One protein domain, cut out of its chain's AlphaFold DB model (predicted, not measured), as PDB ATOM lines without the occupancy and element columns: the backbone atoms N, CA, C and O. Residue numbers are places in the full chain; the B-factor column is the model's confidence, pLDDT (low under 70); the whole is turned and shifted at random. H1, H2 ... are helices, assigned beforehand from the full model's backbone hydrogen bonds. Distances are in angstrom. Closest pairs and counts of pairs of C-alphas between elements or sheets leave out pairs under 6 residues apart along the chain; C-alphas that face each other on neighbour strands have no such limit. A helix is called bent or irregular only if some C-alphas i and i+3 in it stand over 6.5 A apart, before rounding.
ATOM      1  N   ARG A 659     149.409  84.161 119.513       95.62
ATOM      2  CA  ARG A 659     149.700  82.739 119.313       95.62
ATOM      3  C   ARG A 659     148.624  82.068 118.465       95.62
ATOM      4  O   ARG A 659     148.946  81.447 117.450       95.62
ATOM      5  N   ALA A 660     147.358  82.207 118.859       94.88
ATOM      6  CA  ALA A 660     146.235  81.620 118.131       94.88
ATOM      7  C   ALA A 660     146.030  82.294 116.764       94.88
ATOM      8  O   ALA A 660     145.819  81.605 115.765       94.88
ATOM      9  N   GLU A 661     146.170  83.622 116.692       95.81
ATOM     10  CA  GLU A 661     146.132  84.365 115.426       95.81
ATOM     11  C   GLU A 661     147.284  83.946 114.500       95.81
ATOM     12  O   GLU A 661     147.064  83.687 113.318       95.81
ATOM     13  N   GLY A 662     148.504  83.801 115.030       95.81
ATOM     14  CA  GLY A 662     149.666  83.346 114.265       95.81
ATOM     15  C   GLY A 662     149.471  81.965 113.634       95.81
ATOM     16  O   GLY A 662     149.736  81.788 112.443       95.81
ATOM     17  N   ALA A 663     148.960  81.001 114.405       96.00
ATOM     18  CA  ALA A 663     148.656  79.659 113.910       96.00
ATOM     19  C   ALA A 663     147.534  79.659 112.852       96.00
ATOM     20  O   ALA A 663     147.664  79.004 111.815       96.00
ATOM     21  N   ALA A 664     146.460  80.429 113.072       96.12
ATOM     22  CA  ALA A 664     145.357  80.553 112.119       96.12
ATOM     23  C   ALA A 664     145.814  81.157 110.777       96.12
ATOM     24  O   ALA A 664     145.441  80.659 109.715       96.12
ATOM     25  N   ARG A 665     146.669  82.188 110.813       96.31
ATOM     26  CA  ARG A 665     147.238  82.833 109.617       96.31
ATOM     27  C   ARG A 665     148.103  81.894 108.791       96.31
ATOM     28  O   ARG A 665     147.961  81.880 107.572       96.31
ATOM     29  N   ALA A 666     148.956  81.094 109.431       96.12
ATOM     30  CA  ALA A 666     149.780  80.120 108.721       96.12
ATOM     31  C   ALA A 666     148.909  79.048 108.040       96.12
ATOM     32  O   ALA A 666     149.096  78.765 106.859       96.12
ATOM     33  N   ALA A 667     147.887  78.529 108.731       95.75
ATOM     34  CA  ALA A 667     146.932  77.585 108.143       95.75
ATOM     35  C   ALA A 667     146.113  78.195 106.983       95.75
ATOM     36  O   ALA A 667     145.817  77.508 106.005       95.75
ATOM     37  N   PHE A 668     145.771  79.485 107.061       96.69
ATOM     38  CA  PHE A 668     145.118  80.220 105.975       96.69
ATOM     39  C   PHE A 668     146.061  80.455 104.780       96.69
ATOM     40  O   PHE A 668     145.637  80.337 103.629       96.69
ATOM     41  N   ALA A 669     147.350  80.714 105.027       95.94
ATOM     42  CA  ALA A 669     148.358  80.927 103.986       95.94
ATOM     43  C   ALA A 669     148.530  79.708 103.064       95.94
ATOM     44  O   ALA A 669     148.619  79.881 101.849       95.94
ATOM     45  N   GLU A 670     148.513  78.487 103.615       95.44
ATOM     46  CA  GLU A 670     148.609  77.254 102.816       95.44
ATOM     47  C   GLU A 670     147.397  77.032 101.900       95.44
ATOM     48  O   GLU A 670     147.534  76.453 100.824       95.44
ATOM     49  N   LYS A 671     146.214  77.530 102.284       94.44
ATOM     50  CA  LYS A 671     145.027  77.525 101.414       94.44
ATOM     51  C   LYS A 671     145.104  78.618 100.345       94.44
ATOM     52  O   LYS A 671     144.692  78.404  99.209       94.44
ATOM     53  N   LEU A 672     145.607  79.795 100.721       94.69
ATOM     54  CA  LEU A 672     145.652  80.978  99.865       94.69
ATOM     55  C   LEU A 672     146.702  80.854  98.750       94.69
ATOM     56  O   LEU A 672     146.412  81.204  97.607       94.69
ATOM     57  N   ALA A 673     147.895  80.333  99.055       93.94
ATOM     58  CA  ALA A 673     149.009  80.219  98.109       93.94
ATOM     59  C   ALA A 673     148.634  79.596  96.738       93.94
ATOM     60  O   ALA A 673     148.812  80.286  95.730       93.94
ATOM     61  N   PRO A 674     148.035  78.387  96.646       92.69
ATOM     62  CA  PRO A 674     147.687  77.780  95.353       92.69
ATOM     63  C   PRO A 674     146.617  78.558  94.566       92.69
ATOM     64  O   PRO A 674     146.522  78.417  93.344       92.69
ATOM     65  N   LEU A 675     145.814  79.405  95.221       91.00
ATOM     66  CA  LEU A 675     144.865  80.290  94.534       91.00
ATOM     67  C   LEU A 675     145.538  81.543  93.971       91.00
ATOM     68  O   LEU A 675     145.141  82.006  92.905       91.00
ATOM     69  N   LEU A 676     146.579  82.065  94.623       91.19
ATOM     70  CA  LEU A 676     147.350  83.201  94.102       91.19
ATOM     71  C   LEU A 676     148.204  82.825  92.880       91.19
ATOM     72  O   LEU A 676     148.496  83.697  92.063       91.19
ATOM     73  N   GLU A 677     148.570  81.546  92.753       88.12
ATOM     74  CA  GLU A 677     149.260  80.974  91.588       88.12
ATOM     75  C   GLU A 677     148.305  80.642  90.425       88.12
ATOM     76  O   GLU A 677     148.673  80.799  89.262       88.12
ATOM     77  N   SER A 678     147.079  80.186  90.717       86.19
ATOM     78  CA  SER A 678     146.130  79.694  89.699       86.19
ATOM     79  C   SER A 678     145.055  80.699  89.259       86.19
ATOM     80  O   SER A 678     144.414  80.488  88.225       86.19
ATOM     81  N   ALA A 679     144.837  81.789  90.001       89.12
ATOM     82  CA  ALA A 679     143.897  82.848  89.637       89.12
ATOM     83  C   ALA A 679     144.565  83.985  88.848       89.12
ATOM     84  O   ALA A 679     145.699  84.384  89.115       89.12
ATOM     85  N   ARG A 680     143.824  84.570  87.897       88.75
ATOM     86  CA  ARG A 680     144.293  85.744  87.146       88.75
ATOM     87  C   ARG A 680     144.343  86.994  88.051       88.75
ATOM     88  O   ARG A 680     143.452  87.142  88.894       88.75
ATOM     89  N   PRO A 681     145.309  87.918  87.880       89.00
ATOM     90  CA  PRO A 681     145.435  89.106  88.734       89.00
ATOM     91  C   PRO A 681     144.173  89.976  88.792       89.00
ATOM     92  O   PRO A 681     143.825  90.488  89.852       89.00
ATOM     93  N   GLU A 682     143.449  90.100  87.681       89.31
ATOM     94  CA  GLU A 682     142.247  90.935  87.565       89.31
ATOM     95  C   GLU A 682     141.084  90.356  88.388       89.31
ATOM     96  O   GLU A 682     140.288  91.098  88.963       89.31
ATOM     97  N   VAL A 683     141.017  89.023  88.491       91.19
ATOM     98  CA  VAL A 683     140.047  88.296  89.324       91.19
ATOM     99  C   VAL A 683     140.353  88.511  90.807       91.19
ATOM    100  O   VAL A 683     139.444  88.808  91.583       91.19
ATOM    101  N   LEU A 684     141.627  88.413  91.199       93.00
ATOM    102  CA  LEU A 684     142.058  88.651  92.580       93.00
ATOM    103  C   LEU A 684     141.796  90.105  93.003       93.00
ATOM    104  O   LEU A 684     141.207  90.330  94.060       93.00
ATOM    105  N   ALA A 685     142.121  91.080  92.150       92.50
ATOM    106  CA  ALA A 685     141.874  92.491  92.430       92.50
ATOM    107  C   ALA A 685     140.372  92.820  92.515       92.50
ATOM    108  O   ALA A 685     139.942  93.522  93.435       92.50
ATOM    109  N   ARG A 686     139.552  92.265  91.609       92.88
ATOM    110  CA  ARG A 686     138.085  92.397  91.632       92.88
ATOM    111  C   ARG A 686     137.481  91.901  92.944       92.88
ATOM    112  O   ARG A 686     136.678  92.606  93.542       92.88
ATOM    113  N   TRP A 687     137.837  90.695  93.385       94.00
ATOM    114  CA  TRP A 687     137.182  90.074  94.541       94.00
ATOM    115  C   TRP A 687     137.835  90.422  95.886       94.00
ATOM    116  O   TRP A 687     137.140  90.439  96.898       94.00
ATOM    117  N   GLY A 688     139.113  90.812  95.906       91.81
ATOM    118  CA  GLY A 688     139.759  91.412  97.080       91.81
ATOM    119  C   GLY A 688     139.165  92.774  97.457       91.81
ATOM    120  O   GLY A 688     138.974  93.050  98.643       91.81
ATOM    121  N   SER A 689     138.795  93.584  96.455       93.56
ATOM    122  CA  SER A 689     138.104  94.873  96.636       93.56
ATOM    123  C   SER A 689     136.574  94.765  96.766       93.56
ATOM    124  O   SER A 689     135.926  95.727  97.177       93.56
ATOM    125  N   ALA A 690     135.978  93.605  96.467       93.81
ATOM    126  CA  ALA A 690     134.541  93.379  96.619       93.81
ATOM    127  C   ALA A 690     134.120  93.298  98.098       93.81
ATOM    128  O   ALA A 690     134.803  92.692  98.932       93.81
ATOM    129  N   THR A 691     132.950  93.859  98.416       93.69
ATOM    130  CA  THR A 691     132.375  93.796  99.769       93.69
ATOM    131  C   THR A 691     132.032  92.351 100.167       93.69
ATOM    132  O   THR A 691     131.724  91.531  99.295       93.69
ATOM    133  N   PRO A 692     132.020  92.015 101.474       91.50
ATOM    134  CA  PRO A 692     131.618  90.687 101.943       91.50
ATOM    135  C   PRO A 692     130.241  90.240 101.424       91.50
ATOM    136  O   PRO A 692     130.062  89.070 101.093       91.50
ATOM    137  N   ASP A 693     129.285  91.162 101.287       92.88
ATOM    138  CA  ASP A 693     127.958  90.872 100.731       92.88
ATOM    139  C   ASP A 693     127.980  90.585  99.229       92.88
ATOM    140  O   ASP A 693     127.284  89.677  98.779       92.88
ATOM    141  N   ALA A 694     128.815  91.282  98.450       93.19
ATOM    142  CA  ALA A 694     128.988  90.981  97.029       93.19
ATOM    143  C   ALA A 694     129.620  89.593  96.817       93.19
ATOM    144  O   ALA A 694     129.180  88.849  95.938       93.19
ATOM    145  N   VAL A 695     130.595  89.214  97.654       93.88
ATOM    146  CA  VAL A 695     131.193  87.865  97.657       93.88
ATOM    147  C   VAL A 695     130.143  86.808  98.022       93.88
ATOM    148  O   VAL A 695     129.969  85.846  97.273       93.88
ATOM    149  N   ARG A 696     129.380  87.002  99.109       93.25
ATOM    150  CA  ARG A 696     128.300  86.080  99.520       93.25
ATOM    151  C   ARG A 696     127.208  85.938  98.458       93.25
ATOM    152  O   ARG A 696     126.764  84.823  98.184       93.25
ATOM    153  N   ALA A 697     126.785  87.037  97.833       94.00
ATOM    154  CA  ALA A 697     125.769  87.023  96.782       94.00
ATOM    155  C   ALA A 697     126.253  86.261  95.538       94.00
ATOM    156  O   ALA A 697     125.539  85.394  95.030       94.00
ATOM    157  N   ALA A 698     127.486  86.523  95.089       93.44
ATOM    158  CA  ALA A 698     128.096  85.804  93.974       93.44
ATOM    159  C   ALA A 698     128.244  84.306  94.278       93.44
ATOM    160  O   ALA A 698     127.845  83.482  93.453       93.44
ATOM    161  N   ARG A 699     128.727  83.951  95.477       94.56
ATOM    162  CA  ARG A 699     128.800  82.567  95.965       94.56
ATOM    163  C   ARG A 699     127.434  81.879  95.924       94.56
ATOM    164  O   ARG A 699     127.304  80.823  95.316       94.56
ATOM    165  N   THR A 700     126.408  82.505  96.498       94.38
ATOM    166  CA  THR A 700     125.040  81.954  96.555       94.38
ATOM    167  C   THR A 700     124.496  81.643  95.156       94.38
ATOM    168  O   THR A 700     123.867  80.606  94.945       94.38
ATOM    169  N   GLN A 701     124.781  82.500  94.171       93.31
ATOM    170  CA  GLN A 701     124.426  82.255  92.770       93.31
ATOM    171  C   GLN A 701     125.214  81.081  92.153       93.31
ATOM    172  O   GLN A 701     124.631  80.266  91.439       93.31
ATOM    173  N   LEU A 702     126.515  80.957  92.444       93.94
ATOM    174  CA  LEU A 702     127.376  79.872  91.950       93.94
ATOM    175  C   LEU A 702     127.012  78.500  92.543       93.94
ATOM    176  O   LEU A 702     127.073  77.480  91.848       93.94
ATOM    177  N   ASP A 703     126.604  78.477  93.810       92.56
ATOM    178  CA  ASP A 703     126.136  77.276  94.503       92.56
ATOM    179  C   ASP A 703     124.723  76.887  94.016       92.56
ATOM    180  O   ASP A 703     124.448  75.707  93.782       92.56
ATOM    181  N   GLY A 704     123.871  77.869  93.692       93.38
ATOM    182  CA  GLY A 704     122.596  77.662  92.989       93.38
ATOM    183  C   GLY A 704     122.722  77.067  91.574       93.38
ATOM    184  O   GLY A 704     121.752  76.518  91.053       93.38
ATOM    185  N   LEU A 705     123.913  77.115  90.964       93.94
ATOM    186  CA  LEU A 705     124.223  76.530  89.649       93.94
ATOM    187  C   LEU A 705     124.911  75.150  89.734       93.94
ATOM    188  O   LEU A 705     125.453  74.657  88.741       93.94
ATOM    189  N   THR A 706     124.893  74.493  90.901       92.25
ATOM    190  CA  THR A 706     125.560  73.193  91.128       92.25
ATOM    191  C   THR A 706     125.118  72.095  90.150       92.25
ATOM    192  O   THR A 706     125.963  71.361  89.640       92.25
ATOM    193  N   ALA A 707     123.830  72.008  89.801       90.00
ATOM    194  CA  ALA A 707     123.348  71.011  88.837       90.00
ATOM    195  C   ALA A 707     123.915  71.241  87.420       90.00
ATOM    196  O   ALA A 707     124.285  70.299  86.723       90.00
ATOM    197  N   GLN A 708     124.041  72.501  87.004       92.44
ATOM    198  CA  GLN A 708     124.635  72.893  85.728       92.44
ATOM    199  C   GLN A 708     126.146  72.621  85.722       92.44
ATOM    200  O   GLN A 708     126.676  72.165  84.711       92.44
ATOM    201  N   ARG A 709     126.834  72.850  86.854       93.12
ATOM    202  CA  ARG A 709     128.259  72.510  87.040       93.12
ATOM    203  C   ARG A 709     128.496  71.002  86.913       93.12
ATOM    204  O   ARG A 709     129.447  70.607  86.245       93.12
ATOM    205  N   GLN A 710     127.609  70.173  87.466       89.88
ATOM    206  CA  GLN A 710     127.670  68.716  87.311       89.88
ATOM    207  C   GLN A 710     127.519  68.294  85.839       89.88
ATOM    208  O   GLN A 710     128.350  67.553  85.325       89.88
ATOM    209  N   VAL A 711     126.534  68.846  85.124       90.56
ATOM    210  CA  VAL A 711     126.304  68.579  83.688       90.56
ATOM    211  C   VAL A 711     127.448  69.082  82.784       90.56
ATOM    212  O   VAL A 711     127.639  68.570  81.680       90.56
ATOM    213  N   LEU A 712     128.237  70.069  83.225       89.81
ATOM    214  CA  LEU A 712     129.484  70.451  82.548       89.81
ATOM    215  C   LEU A 712     130.596  69.409  82.776       89.81
ATOM    216  O   LEU A 712     131.348  69.112  81.852       89.81
ATOM    217  N   ALA A 713     130.678  68.837  83.982       87.69
ATOM    218  CA  ALA A 713     131.668  67.824  84.356       87.69
ATOM    219  C   ALA A 713     131.374  66.414  83.798       87.69
ATOM    220  O   ALA A 713     132.290  65.604  83.691       87.69
ATOM    221  N   GLU A 714     130.129  66.120  83.403       87.38
ATOM    222  CA  GLU A 714     129.730  64.849  82.767       87.38
ATOM    223  C   GLU A 714     130.388  64.593  81.394       87.38
ATOM    224  O   GLU A 714     130.367  63.461  80.910       87.38
ATOM    225  N   GLY A 715     130.994  65.613  80.773       82.88
ATOM    226  CA  GLY A 715     131.758  65.490  79.530       82.88
ATOM    227  C   GLY A 715     131.313  66.456  78.425       82.88
ATOM    228  O   GLY A 715     130.428  67.291  78.641       82.88
ATOM    229  N   PRO A 716     131.939  66.382  77.233       85.81
ATOM    230  CA  PRO A 716     131.625  67.248  76.098       85.81
ATOM    231  C   PRO A 716     130.214  67.001  75.543       85.81
ATOM    232  O   PRO A 716     129.601  65.956  75.761       85.81
ATOM    233  N   LEU A 717     129.706  67.969  74.778       88.75
ATOM    234  CA  LEU A 717     128.458  67.803  74.034       88.75
ATOM    235  C   LEU A 717     128.576  66.723  72.949       88.75
ATOM    236  O   LEU A 717     129.636  66.509  72.365       88.75
ATOM    237  N   ASP A 718     127.437  66.108  72.636       88.69
ATOM    238  CA  ASP A 718     127.259  65.217  71.491       88.69
ATOM    239  C   ASP A 718     127.703  65.905  70.186       88.69
ATOM    240  O   ASP A 718     127.129  66.923  69.796       88.69
ATOM    241  N   ALA A 719     128.739  65.371  69.534       84.94
ATOM    242  CA  ALA A 719     129.433  66.050  68.441       84.94
ATOM    243  C   ALA A 719     128.564  66.259  67.186       84.94
ATOM    244  O   ALA A 719     128.667  67.306  66.547       84.94
ATOM    245  N   GLU A 720     127.685  65.307  66.853       85.38
ATOM    246  CA  GLU A 720     126.788  65.419  65.692       85.38
ATOM    247  C   GLU A 720     125.756  66.532  65.921       85.38
ATOM    248  O   GLU A 720     125.541  67.393  65.067       85.38
ATOM    249  N   LEU A 721     125.158  66.561  67.117       88.06
ATOM    250  CA  LEU A 721     124.157  67.562  67.488       88.06
ATOM    251  C   LEU A 721     124.788  68.947  67.723       88.06
ATOM    252  O   LEU A 721     124.173  69.970  67.417       88.06
ATOM    253  N   ALA A 722     126.029  68.993  68.218       85.56
ATOM    254  CA  ALA A 722     126.785  70.224  68.436       85.56
ATOM    255  C   ALA A 722     127.139  70.947  67.128       85.56
ATOM    256  O   ALA A 722     127.146  72.177  67.116       85.56
ATOM    257  N   LEU A 723     127.400  70.216  66.037       84.88
ATOM    258  CA  LEU A 723     127.623  70.805  64.712       84.88
ATOM    259  C   LEU A 723     126.365  71.532  64.217       84.88
ATOM    260  O   LEU A 723     126.411  72.736  63.977       84.88
ATOM    261  N   VAL A 724     125.222  70.838  64.185       84.31
ATOM    262  CA  VAL A 724     123.935  71.416  63.751       84.31
ATOM    263  C   VAL A 724     123.534  72.621  64.615       84.31
ATOM    264  O   VAL A 724     123.115  73.658  64.103       84.31
ATOM    265  N   HIS A 725     123.714  72.531  65.935       84.81
ATOM    266  CA  HIS A 725     123.418  73.644  66.842       84.81
ATOM    267  C   HIS A 725     124.403  74.820  66.716       84.81
ATOM    268  O   HIS A 725     124.040  75.948  67.035       84.81
ATOM    269  N   ARG A 726     125.641  74.595  66.250       82.62
ATOM    270  CA  ARG A 726     126.600  75.676  65.969       82.62
ATOM    271  C   ARG A 726     126.220  76.453  64.707       82.62
ATOM    272  O   ARG A 726     126.434  77.660  64.675       82.62
ATOM    273  N   GLU A 727     125.649  75.788  63.704       80.38
ATOM    274  CA  GLU A 727     125.119  76.443  62.499       80.38
ATOM    275  C   GLU A 727     123.816  77.210  62.780       80.38
ATOM    276  O   GLU A 727     123.609  78.293  62.234       80.38
ATOM    277  N   GLN A 728     122.948  76.678  63.650       79.38
ATOM    278  CA  GLN A 728     121.668  77.296  64.022       79.38
ATOM    279  C   GLN A 728     121.501  77.384  65.555       79.38
ATOM    280  O   GLN A 728     120.729  76.617  66.147       79.38
ATOM    281  N   PRO A 729     122.210  78.317  66.226       78.06
ATOM    282  CA  PRO A 729     122.165  78.456  67.679       78.06
ATOM    283  C   PRO A 729     120.781  78.902  68.162       78.06
ATOM    284  O   PRO A 729     120.238  79.923  67.741       78.06
ATOM    285  N   GLN A 730     120.206  78.130  69.085       79.94
ATOM    286  CA  GLN A 730     118.868  78.375  69.631       79.94
ATOM    287  C   GLN A 730     118.940  79.157  70.949       79.94
ATOM    288  O   GLN A 730     119.673  78.784  71.864       79.94
ATOM    289  N   ALA A 731     118.133  80.213  71.074       82.00
ATOM    290  CA  ALA A 731     118.031  80.995  72.306       82.00
ATOM    291  C   ALA A 731     117.501  80.157  73.489       82.00
ATOM    292  O   ALA A 731     116.709  79.232  73.304       82.00
ATOM    293  N   LEU A 732     117.869  80.524  74.723       82.31
ATOM    294  CA  LEU A 732     117.487  79.806  75.953       82.31
ATOM    295  C   LEU A 732     115.969  79.592  76.119       82.31
ATOM    296  O   LEU A 732     115.549  78.552  76.629       82.31
ATOM    297  N   SER A 733     115.141  80.530  75.655       82.75
ATOM    298  CA  SER A 733     113.674  80.415  75.633       82.75
ATOM    299  C   SER A 733     113.169  79.370  74.625       82.75
ATOM    300  O   SER A 733     112.253  78.598  74.925       82.75
ATOM    301  N   VAL A 734     113.800  79.291  73.450       84.94
ATOM    302  CA  VAL A 734     113.516  78.285  72.416       84.94
ATOM    303  C   VAL A 734     113.956  76.903  72.897       84.94
ATOM    304  O   VAL A 734     113.165  75.966  72.830       84.94
ATOM    305  N   LEU A 735     115.153  76.793  73.488       85.62
ATOM    306  CA  LEU A 735     115.652  75.561  74.112       85.62
ATOM    307  C   LEU A 735     114.706  75.056  75.209       85.62
ATOM    308  O   LEU A 735     114.338  73.884  75.204       85.62
ATOM    309  N   ALA A 736     114.250  75.926  76.116       85.31
ATOM    310  CA  ALA A 736     113.289  75.548  77.155       85.31
ATOM    311  C   ALA A 736     111.965  75.022  76.565       85.31
ATOM    312  O   ALA A 736     111.441  74.009  77.027       85.31
ATOM    313  N   THR A 737     111.465  75.662  75.504       88.06
ATOM    314  CA  THR A 737     110.247  75.240  74.790       88.06
ATOM    315  C   THR A 737     110.444  73.892  74.082       88.06
ATOM    316  O   THR A 737     109.577  73.019  74.147       88.06
ATOM    317  N   ALA A 738     111.601  73.683  73.450       86.56
ATOM    318  CA  ALA A 738     111.949  72.441  72.767       86.56
ATOM    319  C   ALA A 738     112.121  71.270  73.754       86.56
ATOM    320  O   ALA A 738     111.575  70.190  73.528       86.56
ATOM    321  N   MET A 739     112.791  71.497  74.892       88.56
ATOM    322  CA  MET A 739     112.893  70.526  75.988       88.56
ATOM    323  C   MET A 739     111.515  70.164  76.561       88.56
ATOM    324  O   MET A 739     111.239  68.986  76.774       88.56
ATOM    325  N   ALA A 740     110.619  71.140  76.753       88.88
ATOM    326  CA  ALA A 740     109.254  70.882  77.220       88.88
ATOM    327  C   ALA A 740     108.431  70.052  76.213       88.88
ATOM    328  O   ALA A 740     107.666  69.171  76.616       88.88
ATOM    329  N   ALA A 741     108.614  70.277  74.907       88.38
ATOM    330  CA  ALA A 741     107.975  69.487  73.853       88.38
ATOM    331  C   ALA A 741     108.503  68.040  73.785       88.38
ATOM    332  O   ALA A 741     107.713  67.112  73.603       88.38
ATOM    333  N   LEU A 742     109.814  67.836  73.971       89.12
ATOM    334  CA  LEU A 742     110.425  66.504  74.061       89.12
ATOM    335  C   LEU A 742     109.984  65.762  75.333       89.12
ATOM    336  O   LEU A 742     109.533  64.622  75.233       89.12
ATOM    337  N   GLY A 743     110.015  66.414  76.500       88.44
ATOM    338  CA  GLY A 743     109.532  65.849  77.768       88.44
ATOM    339  C   GLY A 743     108.061  65.431  77.694       88.44
ATOM    340  O   GLY A 743     107.732  64.275  77.950       88.44
ATOM    341  N   SER A 744     107.196  66.313  77.177       87.25
ATOM    342  CA  SER A 744     105.765  66.032  76.961       87.25
ATOM    343  C   SER A 744     105.495  64.807  76.077       87.25
ATOM    344  O   SER A 744     104.413  64.217  76.170       87.25
ATOM    345  N   TYR A 745     106.439  64.448  75.198       89.31
ATOM    346  CA  TYR A 745     106.421  63.219  74.407       89.31
ATOM    347  C   TYR A 745     106.995  62.028  75.186       89.31
ATOM    348  O   TYR A 745     106.358  60.978  75.202       89.31
ATOM    349  N   LEU A 746     108.132  62.163  75.872       88.00
ATOM    350  CA  LEU A 746     108.723  61.084  76.677       88.00
ATOM    351  C   LEU A 746     107.769  60.587  77.782       88.00
ATOM    352  O   LEU A 746     107.603  59.377  77.936       88.00
ATOM    353  N   ASP A 747     107.033  61.500  78.429       87.50
ATOM    354  CA  ASP A 747     105.984  61.218  79.425       87.50
ATOM    355  C   ASP A 747     104.881  60.265  78.941       87.50
ATOM    356  O   ASP A 747     104.192  59.633  79.751       87.50
ATOM    357  N   ILE A 748     104.659  60.194  77.625       86.75
ATOM    358  CA  ILE A 748     103.661  59.320  77.000       86.75
ATOM    359  C   ILE A 748     104.290  58.189  76.189       86.75
ATOM    360  O   ILE A 748     103.647  57.160  76.028       86.75
ATOM    361  N   ALA A 749     105.515  58.336  75.676       80.88
ATOM    362  CA  ALA A 749     106.052  57.469  74.625       80.88
ATOM    363  C   ALA A 749     106.245  56.008  75.059       80.88
ATOM    364  O   ALA A 749     106.180  55.116  74.217       80.88
ATOM    365  N   ARG A 750     106.429  55.764  76.363       82.75
ATOM    366  CA  ARG A 750     106.532  54.423  76.967       82.75
ATOM    367  C   ARG A 750     105.177  53.836  77.422       82.75
ATOM    368  O   ARG A 750     105.159  52.775  78.036       82.75
ATOM    369  N   LYS A 751     104.045  54.511  77.173       85.25
ATOM    370  CA  LYS A 751     102.698  54.106  77.630       85.25
ATOM    371  C   LYS A 751     101.861  53.564  76.468       85.25
ATOM    372  O   LYS A 751     101.896  54.114  75.371       85.25
ATOM    373  N   TRP A 752     101.058  52.526  76.710       77.38
ATOM    374  CA  TRP A 752     100.297  51.822  75.660       77.38
ATOM    375  C   TRP A 752      99.383  52.742  74.827       77.38
ATOM    376  O   TRP A 752      99.251  52.574  73.618       77.38
ATOM    377  N   TYR A 753      98.815  53.778  75.450       76.19
ATOM    378  CA  TYR A 753      97.923  54.749  74.811       76.19
ATOM    379  C   TYR A 753      98.647  55.878  74.043       76.19
ATOM    380  O   TYR A 753      98.004  56.819  73.570       76.19
ATOM    381  N   ALA A 754      99.975  55.815  73.873       73.75
ATOM    382  CA  ALA A 754     100.773  56.851  73.205       73.75
ATOM    383  C   ALA A 754     100.313  57.197  71.778       73.75
ATOM    384  O   ALA A 754     100.695  58.243  71.246       73.75
ATOM    385  N   PHE A 755      99.558  56.321  71.104       74.50
ATOM    386  CA  PHE A 755      99.135  56.545  69.721       74.50
ATOM    387  C   PHE A 755      98.158  57.723  69.569       74.50
ATOM    388  O   PHE A 755      98.337  58.498  68.632       74.50
ATOM    389  N   PHE A 756      97.254  57.942  70.529       78.69
ATOM    390  CA  PHE A 756      96.219  58.986  70.472       78.69
ATOM    391  C   PHE A 756      96.737  60.434  70.609       78.69
ATOM    392  O   PHE A 756      96.057  61.383  70.225       78.69
ATOM    393  N   TYR A 757      97.940  60.649  71.152       77.31
ATOM    394  CA  TYR A 757      98.442  61.988  71.502       77.31
ATOM    395  C   TYR A 757      99.202  62.672  70.349       77.31
ATOM    396  O   TYR A 757     100.382  63.029  70.460       77.31
ATOM    397  N   PHE A 758      98.508  62.881  69.228       80.00
ATOM    398  CA  PHE A 758      99.072  63.423  67.983       80.00
ATOM    399  C   PHE A 758      99.788  64.774  68.156       80.00
ATOM    400  O   PHE A 758     100.895  64.939  67.647       80.00
ATOM    401  N   ALA A 759      99.220  65.714  68.922       79.19
ATOM    402  CA  ALA A 759      99.809  67.042  69.130       79.19
ATOM    403  C   ALA A 759     101.182  66.994  69.833       79.19
ATOM    404  O   ALA A 759     102.128  67.653  69.399       79.19
ATOM    405  N   ARG A 760     101.330  66.153  70.868       82.62
ATOM    406  CA  ARG A 760     102.603  65.967  71.596       82.62
ATOM    407  C   ARG A 760     103.671  65.343  70.690       82.62
ATOM    408  O   ARG A 760     104.806  65.811  70.655       82.62
ATOM    409  N   LYS A 761     103.282  64.351  69.878       82.50
ATOM    410  CA  LYS A 761     104.152  63.751  68.850       82.50
ATOM    411  C   LYS A 761     104.553  64.741  67.755       82.50
ATOM    412  O   LYS A 761     105.692  64.698  67.302       82.50
ATOM    413  N   ALA A 762     103.657  65.636  67.338       84.75
ATOM    414  CA  ALA A 762     103.965  66.681  66.363       84.75
ATOM    415  C   ALA A 762     104.970  67.706  66.919       84.75
ATOM    416  O   ALA A 762     105.904  68.076  66.210       84.75
ATOM    417  N   GLY A 763     104.828  68.105  68.189       84.62
ATOM    418  CA  GLY A 763     105.791  68.967  68.884       84.62
ATOM    419  C   GLY A 763     107.196  68.362  68.923       84.62
ATOM    420  O   GLY A 763     108.131  68.950  68.385       84.62
ATOM    421  N   ALA A 764     107.335  67.149  69.468       85.94
ATOM    422  CA  ALA A 764     108.624  66.455  69.523       85.94
ATOM    423  C   ALA A 764     109.219  66.175  68.129       85.94
ATOM    424  O   ALA A 764     110.425  66.315  67.940       85.94
ATOM    425  N   ARG A 765     108.391  65.842  67.126       89.25
ATOM    426  CA  ARG A 765     108.859  65.638  65.747       89.25
ATOM    427  C   ARG A 765     109.474  66.907  65.150       89.25
ATOM    428  O   ARG A 765     110.539  66.798  64.558       89.25
ATOM    429  N   ARG A 766     108.863  68.086  65.339       87.75
ATOM    430  CA  ARG A 766     109.426  69.368  64.858       87.75
ATOM    431  C   ARG A 766     110.818  69.631  65.436       87.75
ATOM    432  O   ARG A 766     111.694  70.076  64.708       87.75
ATOM    433  N   VAL A 767     111.017  69.328  66.720       87.12
ATOM    434  CA  VAL A 767     112.313  69.484  67.401       87.12
ATOM    435  C   VAL A 767     113.351  68.493  66.865       87.12
ATOM    436  O   VAL A 767     114.464  68.887  66.546       87.12
ATOM    437  N   LEU A 768     112.996  67.214  66.704       88.19
ATOM    438  CA  LEU A 768     113.927  66.199  66.189       88.19
ATOM    439  C   LEU A 768     114.293  66.414  64.711       88.19
ATOM    440  O   LEU A 768     115.443  66.200  64.331       88.19
ATOM    441  N   GLN A 769     113.358  66.915  63.898       88.00
ATOM    442  CA  GLN A 769     113.600  67.250  62.490       88.00
ATOM    443  C   GLN A 769     114.662  68.343  62.302       88.00
ATOM    444  O   GLN A 769     115.358  68.314  61.292       88.00
ATOM    445  N   GLN A 770     114.846  69.252  63.269       85.31
ATOM    446  CA  GLN A 770     115.921  70.258  63.232       85.31
ATOM    447  C   GLN A 770     117.323  69.629  63.269       85.31
ATOM    448  O   GLN A 770     118.267  70.240  62.789       85.31
ATOM    449  N   PHE A 771     117.447  68.400  63.782       86.31
ATOM    450  CA  PHE A 771     118.687  67.616  63.823       86.31
ATOM    451  C   PHE A 771     118.690  66.457  62.811       86.31
ATOM    452  O   PHE A 771     119.479  65.525  62.938       86.31
ATOM    453  N   GLY A 772     117.767  66.455  61.839       85.25
ATOM    454  CA  GLY A 772     117.607  65.364  60.870       85.25
ATOM    455  C   GLY A 772     117.088  64.041  61.460       85.25
ATOM    456  O   GLY A 772     117.030  63.036  60.754       85.25
ATOM    457  N   LEU A 773     116.692  64.013  62.739       89.19
ATOM    458  CA  LEU A 773     116.326  62.786  63.447       89.19
ATOM    459  C   LEU A 773     114.847  62.417  63.276       89.19
ATOM    460  O   LEU A 773     113.941  63.254  63.319       89.19
ATOM    461  N   THR A 774     114.586  61.115  63.152       88.62
ATOM    462  CA  THR A 774     113.232  60.553  63.153       88.62
ATOM    463  C   THR A 774     112.669  60.444  64.576       88.62
ATOM    464  O   THR A 774     113.399  60.345  65.564       88.62
ATOM    465  N   LEU A 775     111.336  60.470  64.701       88.00
ATOM    466  CA  LEU A 775     110.652  60.426  65.998       88.00
ATOM    467  C   LEU A 775     110.791  59.043  66.658       88.00
ATOM    468  O   LEU A 775     110.015  58.134  66.366       88.00
ATOM    469  N   SER A 776     111.739  58.917  67.586       88.69
ATOM    470  CA  SER A 776     111.925  57.748  68.449       88.69
ATOM    471  C   SER A 776     112.208  58.163  69.898       88.69
ATOM    472  O   SER A 776     112.558  59.314  70.170       88.69
ATOM    473  N   ILE A 777     112.071  57.217  70.833       86.62
ATOM    474  CA  ILE A 777     112.356  57.439  72.260       86.62
ATOM    475  C   ILE A 777     113.841  57.770  72.458       86.62
ATOM    476  O   ILE A 777     114.160  58.793  73.054       86.62
ATOM    477  N   LEU A 778     114.738  56.974  71.867       87.25
ATOM    478  CA  LEU A 778     116.188  57.175  71.965       87.25
ATOM    479  C   LEU A 778     116.637  58.510  71.351       87.25
ATOM    480  O   LEU A 778     117.472  59.191  71.939       87.25
ATOM    481  N   ALA A 779     116.057  58.934  70.221       86.38
ATOM    482  CA  ALA A 779     116.349  60.246  69.637       86.38
ATOM    483  C   ALA A 779     115.882  61.400  70.543       86.38
ATOM    484  O   ALA A 779     116.622  62.361  70.750       86.38
ATOM    485  N   ALA A 780     114.683  61.293  71.129       86.88
ATOM    486  CA  ALA A 780     114.175  62.285  72.074       86.88
ATOM    487  C   ALA A 780     115.010  62.346  73.365       86.88
ATOM    488  O   ALA A 780     115.291  63.444  73.845       86.88
ATOM    489  N   GLU A 781     115.467  61.211  73.896       89.56
ATOM    490  CA  GLU A 781     116.360  61.151  75.062       89.56
ATOM    491  C   GLU A 781     117.754  61.726  74.741       89.56
ATOM    492  O   GLU A 781     118.260  62.553  75.504       89.56
ATOM    493  N   ARG A 782     118.332  61.388  73.576       91.12
ATOM    494  CA  ARG A 782     119.615  61.925  73.074       91.12
ATOM    495  C   ARG A 782     119.581  63.454  72.958       91.12
ATOM    496  O   ARG A 782     120.417  64.130  73.556       91.12
ATOM    497  N   VAL A 783     118.577  64.008  72.271       89.31
ATOM    498  CA  VAL A 783     118.435  65.467  72.099       89.31
ATOM    499  C   VAL A 783     118.065  66.168  73.415       89.31
ATOM    500  O   VAL A 783     118.546  67.270  73.668       89.31
ATOM    501  N   THR A 784     117.305  65.532  74.316       89.62
ATOM    502  CA  THR A 784     117.018  66.102  75.651       89.62
ATOM    503  C   THR A 784     118.276  66.187  76.523       89.62
ATOM    504  O   THR A 784     118.489  67.207  77.185       89.62
ATOM    505  N   ARG A 785     119.151  65.168  76.500       89.56
ATOM    506  CA  ARG A 785     120.460  65.225  77.178       89.56
ATOM    507  C   ARG A 785     121.346  66.310  76.562       89.56
ATOM    508  O   ARG A 785     121.887  67.132  77.297       89.56
ATOM    509  N   PHE A 786     121.429  66.370  75.232       91.19
ATOM    510  CA  PHE A 786     122.175  67.408  74.518       91.19
ATOM    511  C   PHE A 786     121.707  68.826  74.890       91.19
ATOM    512  O   PHE A 786     122.521  69.646  75.309       91.19
ATOM    513  N   PHE A 787     120.401  69.105  74.842       91.06
ATOM    514  CA  PHE A 787     119.856  70.405  75.248       91.06
ATOM    515  C   PHE A 787     120.069  70.720  76.731       91.06
ATOM    516  O   PHE A 787     120.304  71.879  77.065       91.06
ATOM    517  N   THR A 788     120.047  69.721  77.618       90.62
ATOM    518  CA  THR A 788     120.438  69.908  79.027       90.62
ATOM    519  C   THR A 788     121.897  70.374  79.125       90.62
ATOM    520  O   THR A 788     122.176  71.363  79.802       90.62
ATOM    521  N   GLY A 789     122.806  69.743  78.371       90.25
ATOM    522  CA  GLY A 789     124.219  70.125  78.278       90.25
ATOM    523  C   GLY A 789     124.462  71.520  77.693       90.25
ATOM    524  O   GLY A 789     125.289  72.269  78.219       90.25
ATOM    525  N   VAL A 790     123.730  71.889  76.635       89.81
ATOM    526  CA  VAL A 790     123.768  73.225  76.011       89.81
ATOM    527  C   VAL A 790     123.245  74.286  76.981       89.81
ATOM    528  O   VAL A 790     123.902  75.300  77.200       89.81
ATOM    529  N   LYS A 791     122.090  74.042  77.614       90.75
ATOM    530  CA  LYS A 791     121.478  74.956  78.588       90.75
ATOM    531  C   LYS A 791     122.381  75.176  79.805       90.75
ATOM    532  O   LYS A 791     122.504  76.310  80.257       90.75
ATOM    533  N   ALA A 792     123.028  74.124  80.312       90.94
ATOM    534  CA  ALA A 792     123.997  74.234  81.399       90.94
ATOM    535  C   ALA A 792     125.180  75.137  81.011       90.94
ATOM    536  O   ALA A 792     125.464  76.105  81.713       90.94
ATOM    537  N   ARG A 793     125.809  74.887  79.853       91.62
ATOM    538  CA  ARG A 793     126.918  75.704  79.325       91.62
ATOM    539  C   ARG A 793     126.527  77.160  79.102       91.62
ATOM    540  O   ARG A 793     127.275  78.049  79.498       91.62
ATOM    541  N   ALA A 794     125.351  77.410  78.527       89.25
ATOM    542  CA  ALA A 794     124.835  78.758  78.312       89.25
ATOM    543  C   ALA A 794     124.653  79.520  79.637       89.25
ATOM    544  O   ALA A 794     125.175  80.622  79.767       89.25
ATOM    545  N   LEU A 795     123.998  78.918  80.639       91.25
ATOM    546  CA  LEU A 795     123.790  79.544  81.955       91.25
ATOM    547  C   LEU A 795     125.103  79.781  82.719       91.25
ATOM    548  O   LEU A 795     125.263  80.819  83.353       91.25
ATOM    549  N   LEU A 796     126.059  78.850  82.646       92.62
ATOM    550  CA  LEU A 796     127.370  79.011  83.286       92.62
ATOM    551  C   LEU A 796     128.240  80.068  82.588       92.62
ATOM    552  O   LEU A 796     128.946  80.815  83.259       92.62
ATOM    553  N   THR A 797     128.166  80.160  81.257       91.00
ATOM    554  CA  THR A 797     128.860  81.194  80.471       91.00
ATOM    555  C   THR A 797     128.258  82.576  80.724       91.00
ATOM    556  O   THR A 797     128.995  83.550  80.851       91.00
ATOM    557  N   ASP A 798     126.932  82.666  80.836       90.62
ATOM    558  CA  ASP A 798     126.222  83.897  81.185       90.62
ATOM    559  C   ASP A 798     126.588  84.362  82.601       90.62
ATOM    560  O   ASP A 798     127.053  85.486  82.778       90.62
ATOM    561  N   TYR A 799     126.530  83.472  83.599       93.25
ATOM    562  CA  TYR A 799     126.987  83.758  84.965       93.25
ATOM    563  C   TYR A 799     128.470  84.178  85.023       93.25
ATOM    564  O   TYR A 799     128.829  85.117  85.738       93.25
ATOM    565  N   HIS A 800     129.341  83.547  84.226       92.19
ATOM    566  CA  HIS A 800     130.736  83.976  84.106       92.19
ATOM    567  C   HIS A 800     130.845  85.410  83.564       92.19
ATOM    568  O   HIS A 800     131.558  86.225  84.142       92.19
ATOM    569  N   ARG A 801     130.116  85.740  82.493       91.25
ATOM    570  CA  ARG A 801     130.166  87.045  81.805       91.25
ATOM    571  C   ARG A 801     129.382  88.174  82.477       91.25
ATOM    572  O   ARG A 801     129.554  89.326  82.084       91.25
ATOM    573  N   THR A 802     128.530  87.864  83.452       90.44
ATOM    574  CA  THR A 802     127.714  88.838  84.200       90.44
ATOM    575  C   THR A 802     128.214  89.039  85.630       90.44
ATOM    576  O   THR A 802     128.336  90.182  86.070       90.44
ATOM    577  N   THR A 803     128.564  87.960  86.338       92.06
ATOM    578  CA  THR A 803     128.944  88.011  87.759       92.06
ATOM    579  C   THR A 803     130.446  87.842  87.976       92.06
ATOM    580  O   THR A 803     131.032  88.624  88.727       92.06
ATOM    581  N   LEU A 804     131.101  86.863  87.339       91.00
ATOM    582  CA  LEU A 804     132.510  86.544  87.634       91.00
ATOM    583  C   LEU A 804     133.496  87.518  86.980       91.00
ATOM    584  O   LEU A 804     134.276  88.161  87.683       91.00
ATOM    585  N   VAL A 805     133.422  87.659  85.656       89.44
ATOM    586  CA  VAL A 805     134.269  88.522  84.820       89.44
ATOM    587  C   VAL A 805     133.371  89.310  83.848       89.44
ATOM    588  O   VAL A 805     133.177  88.897  82.700       89.44
ATOM    589  N   PRO A 806     132.775  90.433  84.300       85.88
ATOM    590  CA  PRO A 806     131.903  91.258  83.472       85.88
ATOM    591  C   PRO A 806     132.577  91.720  82.181       85.88
ATOM    592  O   PRO A 806     133.664  92.292  82.213       85.88
ATOM    593  N   GLY A 807     131.907  91.501  81.049       75.94
ATOM    594  CA  GLY A 807     132.386  91.950  79.738       75.94
ATOM    595  C   GLY A 807     133.410  91.039  79.050       75.94
ATOM    596  O   GLY A 807     133.923  91.426  78.003       75.94
ATOM    597  N   ASP A 808     133.691  89.836  79.571       80.88
ATOM    598  CA  ASP A 808     134.546  88.859  78.877       80.88
ATOM    599  C   ASP A 808     133.890  88.351  77.576       80.88
ATOM    600  O   ASP A 808     133.056  87.441  77.571       80.88
ATOM    601  N   THR A 809     134.281  88.933  76.444       75.81
ATOM    602  CA  THR A 809     133.836  88.532  75.100       75.81
ATOM    603  C   THR A 809     134.572  87.301  74.557       75.81
ATOM    604  O   THR A 809     134.224  86.816  73.479       75.81
ATOM    605  N   GLY A 810     135.553  86.759  75.288       73.75
ATOM    606  CA  GLY A 810     136.387  85.641  74.859       73.75
ATOM    607  C   GLY A 810     135.614  84.346  74.602       73.75
ATOM    608  O   GLY A 810     134.577  84.067  75.211       73.75
ATOM    609  N   ALA A 811     136.135  83.522  73.689       75.88
ATOM    610  CA  ALA A 811     135.628  82.177  73.439       75.88
ATOM    611  C   ALA A 811     136.104  81.223  74.549       75.88
ATOM    612  O   ALA A 811     137.238  80.745  74.532       75.88
ATOM    613  N   LEU A 812     135.236  80.958  75.526       83.75
ATOM    614  CA  LEU A 812     135.510  80.034  76.627       83.75
ATOM    615  C   LEU A 812     135.311  78.582  76.171       83.75
ATOM    616  O   LEU A 812     134.270  78.234  75.615       83.75
ATOM    617  N   THR A 813     136.305  77.729  76.422       89.06
ATOM    618  CA  THR A 813     136.163  76.271  76.307       89.06
ATOM    619  C   THR A 813     135.527  75.698  77.573       89.06
ATOM    620  O   THR A 813     135.610  76.312  78.638       89.06
ATOM    621  N   ASP A 814     134.939  74.501  77.485       88.62
ATOM    622  CA  ASP A 814     134.358  73.807  78.646       88.62
ATOM    623  C   ASP A 814     135.366  73.668  79.805       88.62
ATOM    624  O   ASP A 814     135.008  73.899  80.958       88.62
ATOM    625  N   GLU A 815     136.639  73.372  79.505       88.19
ATOM    626  CA  GLU A 815     137.697  73.274  80.521       88.19
ATOM    627  C   GLU A 815     138.072  74.645  81.104       88.19
ATOM    628  O   GLU A 815     138.192  74.774  82.320       88.19
ATOM    629  N   ALA A 816     138.191  75.692  80.278       87.75
ATOM    630  CA  ALA A 816     138.477  77.042  80.772       87.75
ATOM    631  C   ALA A 816     137.346  77.570  81.672       87.75
ATOM    632  O   ALA A 816     137.616  78.171  82.710       87.75
ATOM    633  N   LEU A 817     136.088  77.295  81.311       90.31
ATOM    634  CA  LEU A 817     134.910  77.619  82.114       90.31
ATOM    635  C   LEU A 817     134.874  76.794  83.412       90.31
ATOM    636  O   LEU A 817     134.696  77.355  84.490       90.31
ATOM    637  N   SER A 818     135.113  75.481  83.331       90.75
ATOM    638  CA  SER A 818     135.216  74.578  84.487       90.75
ATOM    639  C   SER A 818     136.300  75.022  85.475       90.75
ATOM    640  O   SER A 818     136.063  75.063  86.685       90.75
ATOM    641  N   GLN A 819     137.483  75.392  84.979       89.81
ATOM    642  CA  GLN A 819     138.580  75.891  85.801       89.81
ATOM    643  C   GLN A 819     138.250  77.264  86.399       89.81
ATOM    644  O   GLN A 819     138.424  77.450  87.600       89.81
ATOM    645  N   ALA A 820     137.693  78.199  85.622       90.31
ATOM    646  CA  ALA A 820     137.287  79.509  86.133       90.31
ATOM    647  C   ALA A 820     136.241  79.401  87.258       90.31
ATOM    648  O   ALA A 820     136.364  80.088  88.273       90.31
ATOM    649  N   LEU A 821     135.247  78.517  87.117       92.56
ATOM    650  CA  LEU A 821     134.227  78.255  88.140       92.56
ATOM    651  C   LEU A 821     134.827  77.614  89.405       92.56
ATOM    652  O   LEU A 821     134.447  77.993  90.513       92.56
ATOM    653  N   ARG A 822     135.783  76.681  89.259       91.25
ATOM    654  CA  ARG A 822     136.530  76.085  90.386       91.25
ATOM    655  C   ARG A 822     137.350  77.134  91.141       91.25
ATOM    656  O   ARG A 822     137.227  77.225  92.361       91.25
ATOM    657  N   THR A 823     138.127  77.952  90.429       91.88
ATOM    658  CA  THR A 823     138.963  79.007  91.025       91.88
ATOM    659  C   THR A 823     138.122  80.045  91.772       91.88
ATOM    660  O   THR A 823     138.468  80.410  92.892       91.88
ATOM    661  N   HIS A 824     136.993  80.487  91.205       94.12
ATOM    662  CA  HIS A 824     136.105  81.442  91.879       94.12
ATOM    663  C   HIS A 824     135.421  80.846  93.116       94.12
ATOM    664  O   HIS A 824     135.386  81.513  94.145       94.12
ATOM    665  N   ALA A 825     134.939  79.597  93.064       93.06
ATOM    666  CA  ALA A 825     134.346  78.944  94.234       93.06
ATOM    667  C   ALA A 825     135.331  78.891  95.417       93.06
ATOM    668  O   ALA A 825     134.991  79.288  96.528       93.06
ATOM    669  N   ALA A 826     136.572  78.469  95.161       93.19
ATOM    670  CA  ALA A 826     137.608  78.385  96.186       93.19
ATOM    671  C   ALA A 826     138.085  79.771  96.679       93.19
ATOM    672  O   ALA A 826     138.374  79.935  97.863       93.19
ATOM    673  N   LEU A 827     138.103  80.793  95.814       94.62
ATOM    674  CA  LEU A 827     138.367  82.180  96.218       94.62
ATOM    675  C   LEU A 827     137.253  82.741  97.120       94.62
ATOM    676  O   LEU A 827     137.551  83.411  98.107       94.62
ATOM    677  N   PHE A 828     135.983  82.449  96.821       95.38
ATOM    678  CA  PHE A 828     134.850  82.871  97.652       95.38
ATOM    679  C   PHE A 828     134.854  82.176  99.020       95.38
ATOM    680  O   PHE A 828     134.640  82.848 100.025       95.38
ATOM    681  N   GLU A 829     135.179  80.878  99.075       94.19
ATOM    682  CA  GLU A 829     135.376  80.147 100.337       94.19
ATOM    683  C   GLU A 829     136.434  80.814 101.227       94.19
ATOM    684  O   GLU A 829     136.179  81.049 102.406       94.19
ATOM    685  N   LEU A 830     137.604  81.184 100.685       94.88
ATOM    686  CA  LEU A 830     138.648  81.826 101.496       94.88
ATOM    687  C   LEU A 830     138.314  83.260 101.900       94.88
ATOM    688  O   LEU A 830     138.645  83.660 103.015       94.88
ATOM    689  N   LEU A 831     137.654  84.034 101.037       94.69
ATOM    690  CA  LEU A 831     137.185  85.371 101.404       94.69
ATOM    691  C   LEU A 831     136.103  85.304 102.494       94.69
ATOM    692  O   LEU A 831     136.071  86.161 103.372       94.69
ATOM    693  N   GLU A 832     135.259  84.272 102.504       93.94
ATOM    694  CA  GLU A 832     134.281  84.057 103.574       93.94
ATOM    695  C   GLU A 832     134.911  83.472 104.851       93.94
ATOM    696  O   GLU A 832     134.546  83.883 105.952       93.94
ATOM    697  N   GLU A 833     135.909  82.589 104.745       94.69
ATOM    698  CA  GLU A 833     136.701  82.120 105.890       94.69
ATOM    699  C   GLU A 833     137.438  83.283 106.574       94.69
ATOM    700  O   GLU A 833     137.415  83.379 107.804       94.69
ATOM    701  N   LEU A 834     138.021  84.195 105.790       95.19
ATOM    702  CA  LEU A 834     138.691  85.411 106.255       95.19
ATOM    703  C   LEU A 834     137.750  86.307 107.078       95.19
ATOM    704  O   LEU A 834     138.128  86.764 108.159       95.19
ATOM    705  N   GLU A 835     136.518  86.524 106.602       93.94
ATOM    706  CA  GLU A 835     135.516  87.361 107.281       93.94
ATOM    707  C   GLU A 835     134.826  86.668 108.468       93.94
ATOM    708  O   GLU A 835     134.471  87.319 109.457       93.94
ATOM    709  N   ARG A 836     134.637  85.347 108.408       94.56
ATOM    710  CA  ARG A 836     133.955  84.580 109.461       94.56
ATOM    711  C   ARG A 836     134.884  84.200 110.617       94.56
ATOM    712  O   ARG A 836     134.405  84.004 111.732       94.56
ATOM    713  N   THR A 837     136.192  84.096 110.385       94.88
ATOM    714  CA  THR A 837     137.161  83.665 111.406       94.88
ATOM    715  C   THR A 837     137.628  84.850 112.265       94.88
ATOM    716  O   THR A 837     138.229  85.787 111.727       94.88
ATOM    717  N   PRO A 838     137.424  84.836 113.601       94.44
ATOM    718  CA  PRO A 838     137.866  85.932 114.469       94.44
ATOM    719  C   PRO A 838     139.394  86.056 114.541       94.44
ATOM    720  O   PRO A 838     139.922  87.161 114.510       94.44
ATOM    721  N   LEU A 839     140.114  84.927 114.535       95.56
ATOM    722  CA  LEU A 839     141.586  84.872 114.581       95.56
ATOM    723  C   LEU A 839     142.286  85.406 113.314       95.56
ATOM    724  O   LEU A 839     143.508  85.516 113.287       95.56
ATOM    725  N   LEU A 840     141.522  85.741 112.267       95.12
ATOM    726  CA  LEU A 840     142.020  86.404 111.057       95.12
ATOM    727  C   LEU A 840     141.589  87.881 110.970       95.12
ATOM    728  O   LEU A 840     141.976  88.569 110.029       95.12
ATOM    729  N   ALA A 841     140.812  88.396 111.936       94.25
ATOM    730  CA  ALA A 841     140.293  89.769 111.922       94.25
ATOM    731  C   ALA A 841     141.405  90.826 111.822       94.25
ATOM    732  O   ALA A 841     141.319  91.755 111.024       94.25
ATOM    733  N   SER A 842     142.490  90.621 112.564       93.44
ATOM    734  CA  SER A 842     143.678  91.479 112.622       93.44
ATOM    735  C   SER A 842     144.523  91.506 111.336       93.44
ATOM    736  O   SER A 842     145.428  92.330 111.232       93.44
ATOM    737  N   CYS A 843     144.248  90.649 110.342       94.50
ATOM    738  CA  CYS A 843     144.957  90.647 109.056       94.50
ATOM    739  C   CYS A 843     144.060  90.829 107.816       94.50
ATOM    740  O   CYS A 843     144.581  90.770 106.702       94.50
ATOM    741  N   ARG A 844     142.745  91.066 107.959       94.31
ATOM    742  CA  ARG A 844     141.810  91.140 106.811       94.31
ATOM    743  C   ARG A 844     142.198  92.190 105.784       94.31
ATOM    744  O   ARG A 844     142.280  91.876 104.599       94.31
ATOM    745  N   ASP A 845     142.490  93.400 106.244       92.88
ATOM    746  CA  ASP A 845     142.815  94.522 105.363       92.88
ATOM    747  C   ASP A 845     144.155  94.305 104.651       92.88
ATOM    748  O   ASP A 845     144.268  94.583 103.461       92.88
ATOM    749  N   ALA A 846     145.141  93.707 105.332       92.62
ATOM    750  CA  ALA A 846     146.415  93.317 104.725       92.62
ATOM    751  C   ALA A 846     146.230  92.241 103.636       92.62
ATOM    752  O   ALA A 846     146.826  92.338 102.561       92.62
ATOM    753  N   VAL A 847     145.360  91.249 103.876       94.31
ATOM    754  CA  VAL A 847     145.008  90.228 102.875       94.31
ATOM    755  C   VAL A 847     144.297  90.855 101.673       94.31
ATOM    756  O   VAL A 847     144.705  90.632 100.533       94.31
ATOM    757  N   ARG A 848     143.269  91.678 101.908       93.50
ATOM    758  CA  ARG A 848     142.500  92.350 100.848       93.50
ATOM    759  C   ARG A 848     143.352  93.319 100.029       93.50
ATOM    760  O   ARG A 848     143.254  93.307  98.804       93.50
ATOM    761  N   ALA A 849     144.232  94.088 100.670       93.12
ATOM    762  CA  ALA A 849     145.166  94.979  99.988       93.12
ATOM    763  C   ALA A 849     146.116  94.203  99.061       93.12
ATOM    764  O   ALA A 849     146.218  94.534  97.880       93.12
ATOM    765  N   ALA A 850     146.746  93.124  99.543       92.56
ATOM    766  CA  ALA A 850     147.648  92.325  98.712       92.56
ATOM    767  C   ALA A 850     146.930  91.653  97.529       92.56
ATOM    768  O   ALA A 850     147.498  91.572  96.444       92.56
ATOM    769  N   LEU A 851     145.670  91.224  97.688       93.06
ATOM    770  CA  LEU A 851     144.860  90.692  96.579       93.06
ATOM    771  C   LEU A 851     144.666  91.706  95.436       93.06
ATOM    772  O   LEU A 851     144.534  91.297  94.285       93.06
ATOM    773  N   THR A 852     144.691  93.009  95.736       93.56
ATOM    774  CA  THR A 852     144.643  94.096  94.737       93.56
ATOM    775  C   THR A 852     146.013  94.524  94.198       93.56
ATOM    776  O   THR A 852     146.075  95.358  93.296       93.56
ATOM    777  N   ALA A 853     147.103  93.960  94.722       92.50
ATOM    778  CA  ALA A 853     148.473  94.361  94.425       92.50
ATOM    779  C   ALA A 853     149.203  93.394  93.464       92.50
ATOM    780  O   ALA A 853     148.676  92.375  92.991       92.50
ATOM    781  N   ASP A 854     150.456  93.730  93.151       91.69
ATOM    782  CA  ASP A 854     151.318  92.930  92.283       91.69
ATOM    783  C   ASP A 854     151.664  91.542  92.872       91.69
ATOM    784  O   ASP A 854     151.295  91.174  93.990       91.69
ATOM    785  N   ALA A 855     152.348  90.720  92.073       89.25
ATOM    786  CA  ALA A 855     152.708  89.358  92.463       89.25
ATOM    787  C   ALA A 855     153.749  89.299  93.601       89.25
ATOM    788  O   ALA A 855     153.738  88.346  94.377       89.25
ATOM    789  N   GLY A 856     154.616  90.309  93.730       91.00
ATOM    790  CA  GLY A 856     155.591  90.421  94.813       91.00
ATOM    791  C   GLY A 856     154.916  90.728  96.147       91.00
ATOM    792  O   GLY A 856     155.157  90.020  97.121       91.00
ATOM    793  N   ALA A 857     153.993  91.692  96.173       90.62
ATOM    794  CA  ALA A 857     153.174  91.990  97.352       90.62
ATOM    795  C   ALA A 857     152.345  90.772  97.814       90.62
ATOM    796  O   ALA A 857     152.258  90.483  99.009       90.62
ATOM    797  N   ARG A 858     151.791  90.000  96.866       93.62
ATOM    798  CA  ARG A 858     151.091  88.735  97.151       93.62
ATOM    799  C   ARG A 858     152.012  87.656  97.730       93.62
ATOM    800  O   ARG A 858     151.630  86.998  98.696       93.62
ATOM    801  N   ALA A 859     153.220  87.493  97.189       92.81
ATOM    802  CA  ALA A 859     154.204  86.545  97.713       92.81
ATOM    803  C   ALA A 859     154.709  86.937  99.116       92.81
ATOM    804  O   ALA A 859     154.801  86.079  99.996       92.81
ATOM    805  N   ALA A 860     154.970  88.229  99.340       93.81
ATOM    806  CA  ALA A 860     155.381  88.781 100.630       93.81
ATOM    807  C   ALA A 860     154.325  88.528 101.717       93.81
ATOM    808  O   ALA A 860     154.653  87.982 102.770       93.81
ATOM    809  N   LEU A 861     153.042  88.797 101.433       94.38
ATOM    810  CA  LEU A 861     151.947  88.477 102.354       94.38
ATOM    811  C   LEU A 861     151.932  86.990 102.736       94.38
ATOM    812  O   LEU A 861     151.814  86.668 103.914       94.38
ATOM    813  N   VAL A 862     152.038  86.068 101.772       94.94
ATOM    814  CA  VAL A 862     152.025  84.623 102.072       94.94
ATOM    815  C   VAL A 862     153.209  84.236 102.965       94.94
ATOM    816  O   VAL A 862     153.032  83.459 103.906       94.94
ATOM    817  N   ALA A 863     154.396  84.802 102.728       94.75
ATOM    818  CA  ALA A 863     155.555  84.604 103.596       94.75
ATOM    819  C   ALA A 863     155.317  85.157 105.016       94.75
ATOM    820  O   ALA A 863     155.572  84.453 105.994       94.75
ATOM    821  N   GLY A 864     154.753  86.361 105.147       94.81
ATOM    822  CA  GLY A 864     154.421  86.983 106.431       94.81
ATOM    823  C   GLY A 864     153.302  86.275 107.207       94.81
ATOM    824  O   GLY A 864     153.379  86.139 108.430       94.81
ATOM    825  N   LEU A 865     152.285  85.740 106.525       95.81
ATOM    826  CA  LEU A 865     151.239  84.913 107.139       95.81
ATOM    827  C   LEU A 865     151.798  83.569 107.636       95.81
ATOM    828  O   LEU A 865     151.459  83.149 108.740       95.81
ATOM    829  N   ARG A 866     152.714  82.936 106.888       96.00
ATOM    830  CA  ARG A 866     153.467  81.750 107.346       96.00
ATOM    831  C   ARG A 866     154.355  82.074 108.555       96.00
ATOM    832  O   ARG A 866     154.311  81.372 109.564       96.00
ATOM    833  N   GLN A 867     155.110  83.175 108.502       95.31
ATOM    834  CA  GLN A 867     155.976  83.630 109.599       95.31
ATOM    835  C   GLN A 867     155.185  84.079 110.844       95.31
ATOM    836  O   GLN A 867     155.715  84.028 111.960       95.31
ATOM    837  N   SER A 868     153.908  84.454 110.690       96.12
ATOM    838  CA  SER A 868     153.042  84.892 111.794       96.12
ATOM    839  C   SER A 868     152.927  83.853 112.914       96.12
ATOM    840  O   SER A 868     152.856  84.246 114.074       96.12
ATOM    841  N   ALA A 869     152.967  82.550 112.615       95.69
ATOM    842  CA  ALA A 869     152.959  81.510 113.649       95.69
ATOM    843  C   ALA A 869     154.195  81.593 114.564       95.69
ATOM    844  O   ALA A 869     154.068  81.555 115.788       95.69
TER     845      ALA A 869
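Overview. This is residues 659 to 869 of the 1048 residues of an uncharacterized protein of Myxococcus fulvus (strain ATCC BAA-855 / HW-1) (UniProt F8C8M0). The domain is a long rod of helices: at one end H1, H10, H11 and H12 form an up-and-down bundle, each running against the one before it in the chain, and at the other end H6 and H8 pack on H9, with H7 at the tip. The long helices H9 and H10 join the two ends, H4 packs on both of them in the middle of the rod, and H3 packs on H10. The printed part has 211 residues, with twelve named helices, H1 to H12 in order, and no named strand: the class is all helix. It is loose, with a radius of gyration of the C-alphas of 23.4 A and spans of 76 by 32 by 24 A.

Along the chain. H1, residues 659 to 678, begins at C-alpha 659 (149.700, 82.739, 119.313) and is 30.0 A long, with a kink of 34 degrees near residue 671; it is only just irregular, with C-alphas 671 and 674 6.6 A apart. Then come H2, residues 681 to 688; H3, 692 to 704; H4, 706 to 713; H5, 719 to 727; and H6, 732 to 749, 25.1 A long. H7, 752 to 756, is irregular, with C-alphas 752 and 755 7.7 A apart. H8 spans 758 to 769. H9, 777 to 804, is the longest helix, 38.6 A from C-alpha 777 at (112.356, 57.439, 72.260). H10, 814 to 836, measures 32.6 A. H11, 838 to 851, is irregular, with C-alphas 842 and 845 7.9 A apart. H12, 855 to 869, ends at C-alpha 869 (152.959, 81.510, 113.649).

Arrangement. H1 and H12 touch, opposite ways at a shallow tilt of 28 degrees; their closest C-alphas, Gly 662 and Ala 869, are 3.8 A apart. H11 and H12 are a helical hairpin, closest at the C-alphas of Ala 850 and Arg 858, 5.2 A. The hub, H10, touches five helices; it touches H11 only at the corner, closest at the C-alphas of Leu 834 and Leu 840, 5.9 A. H2 touches H11, closest at the C-alphas of Gly 688 and Arg 848, 4.8 A. H3 touches H10 at a steep tilt of 44 degrees, closest at the C-alphas of Val 695 and Phe 828, 6.2 A. H9 and H10 touch at a steep tilt of 50 degrees, the same way, closest at the C-alphas of Thr 797 and Leu 817, 7.2 A. H4 touches H9, closest at the C-alphas of Gln 708 and Ala 792, 4.6 A. H5 is close to H9 but not clearly touching, with the C-alphas of Leu 721 and Phe 786 closest at 7.3 A. H6 touches H8 and H9; its closest C-alpha pair with H9 is Leu 742 and Ala 780, 6.0 A. Every O i to N i+4 pair is within hydrogen-bond range in H2, H3, H4, H8, H9 and H10; the figures are 13 of 16 in H1, 4 of 5 in H5, 13 of 14 in H6, 6 of 10 in H11, 10 of 11 in H12, and 0 of 1 in H7, which has 1 of 2 O i to N i+3 pairs within range.

Size, cuts and confidence. The two C-alphas farthest apart, those of Arg 659 and Phe 756, are 76.2 A apart, while the first and last printed C-alphas are 6.6 A apart. The printed part has no cut and no long link. Its mean pLDDT is 89.7, and no printed residue is under 70; H7 has a mean of 76.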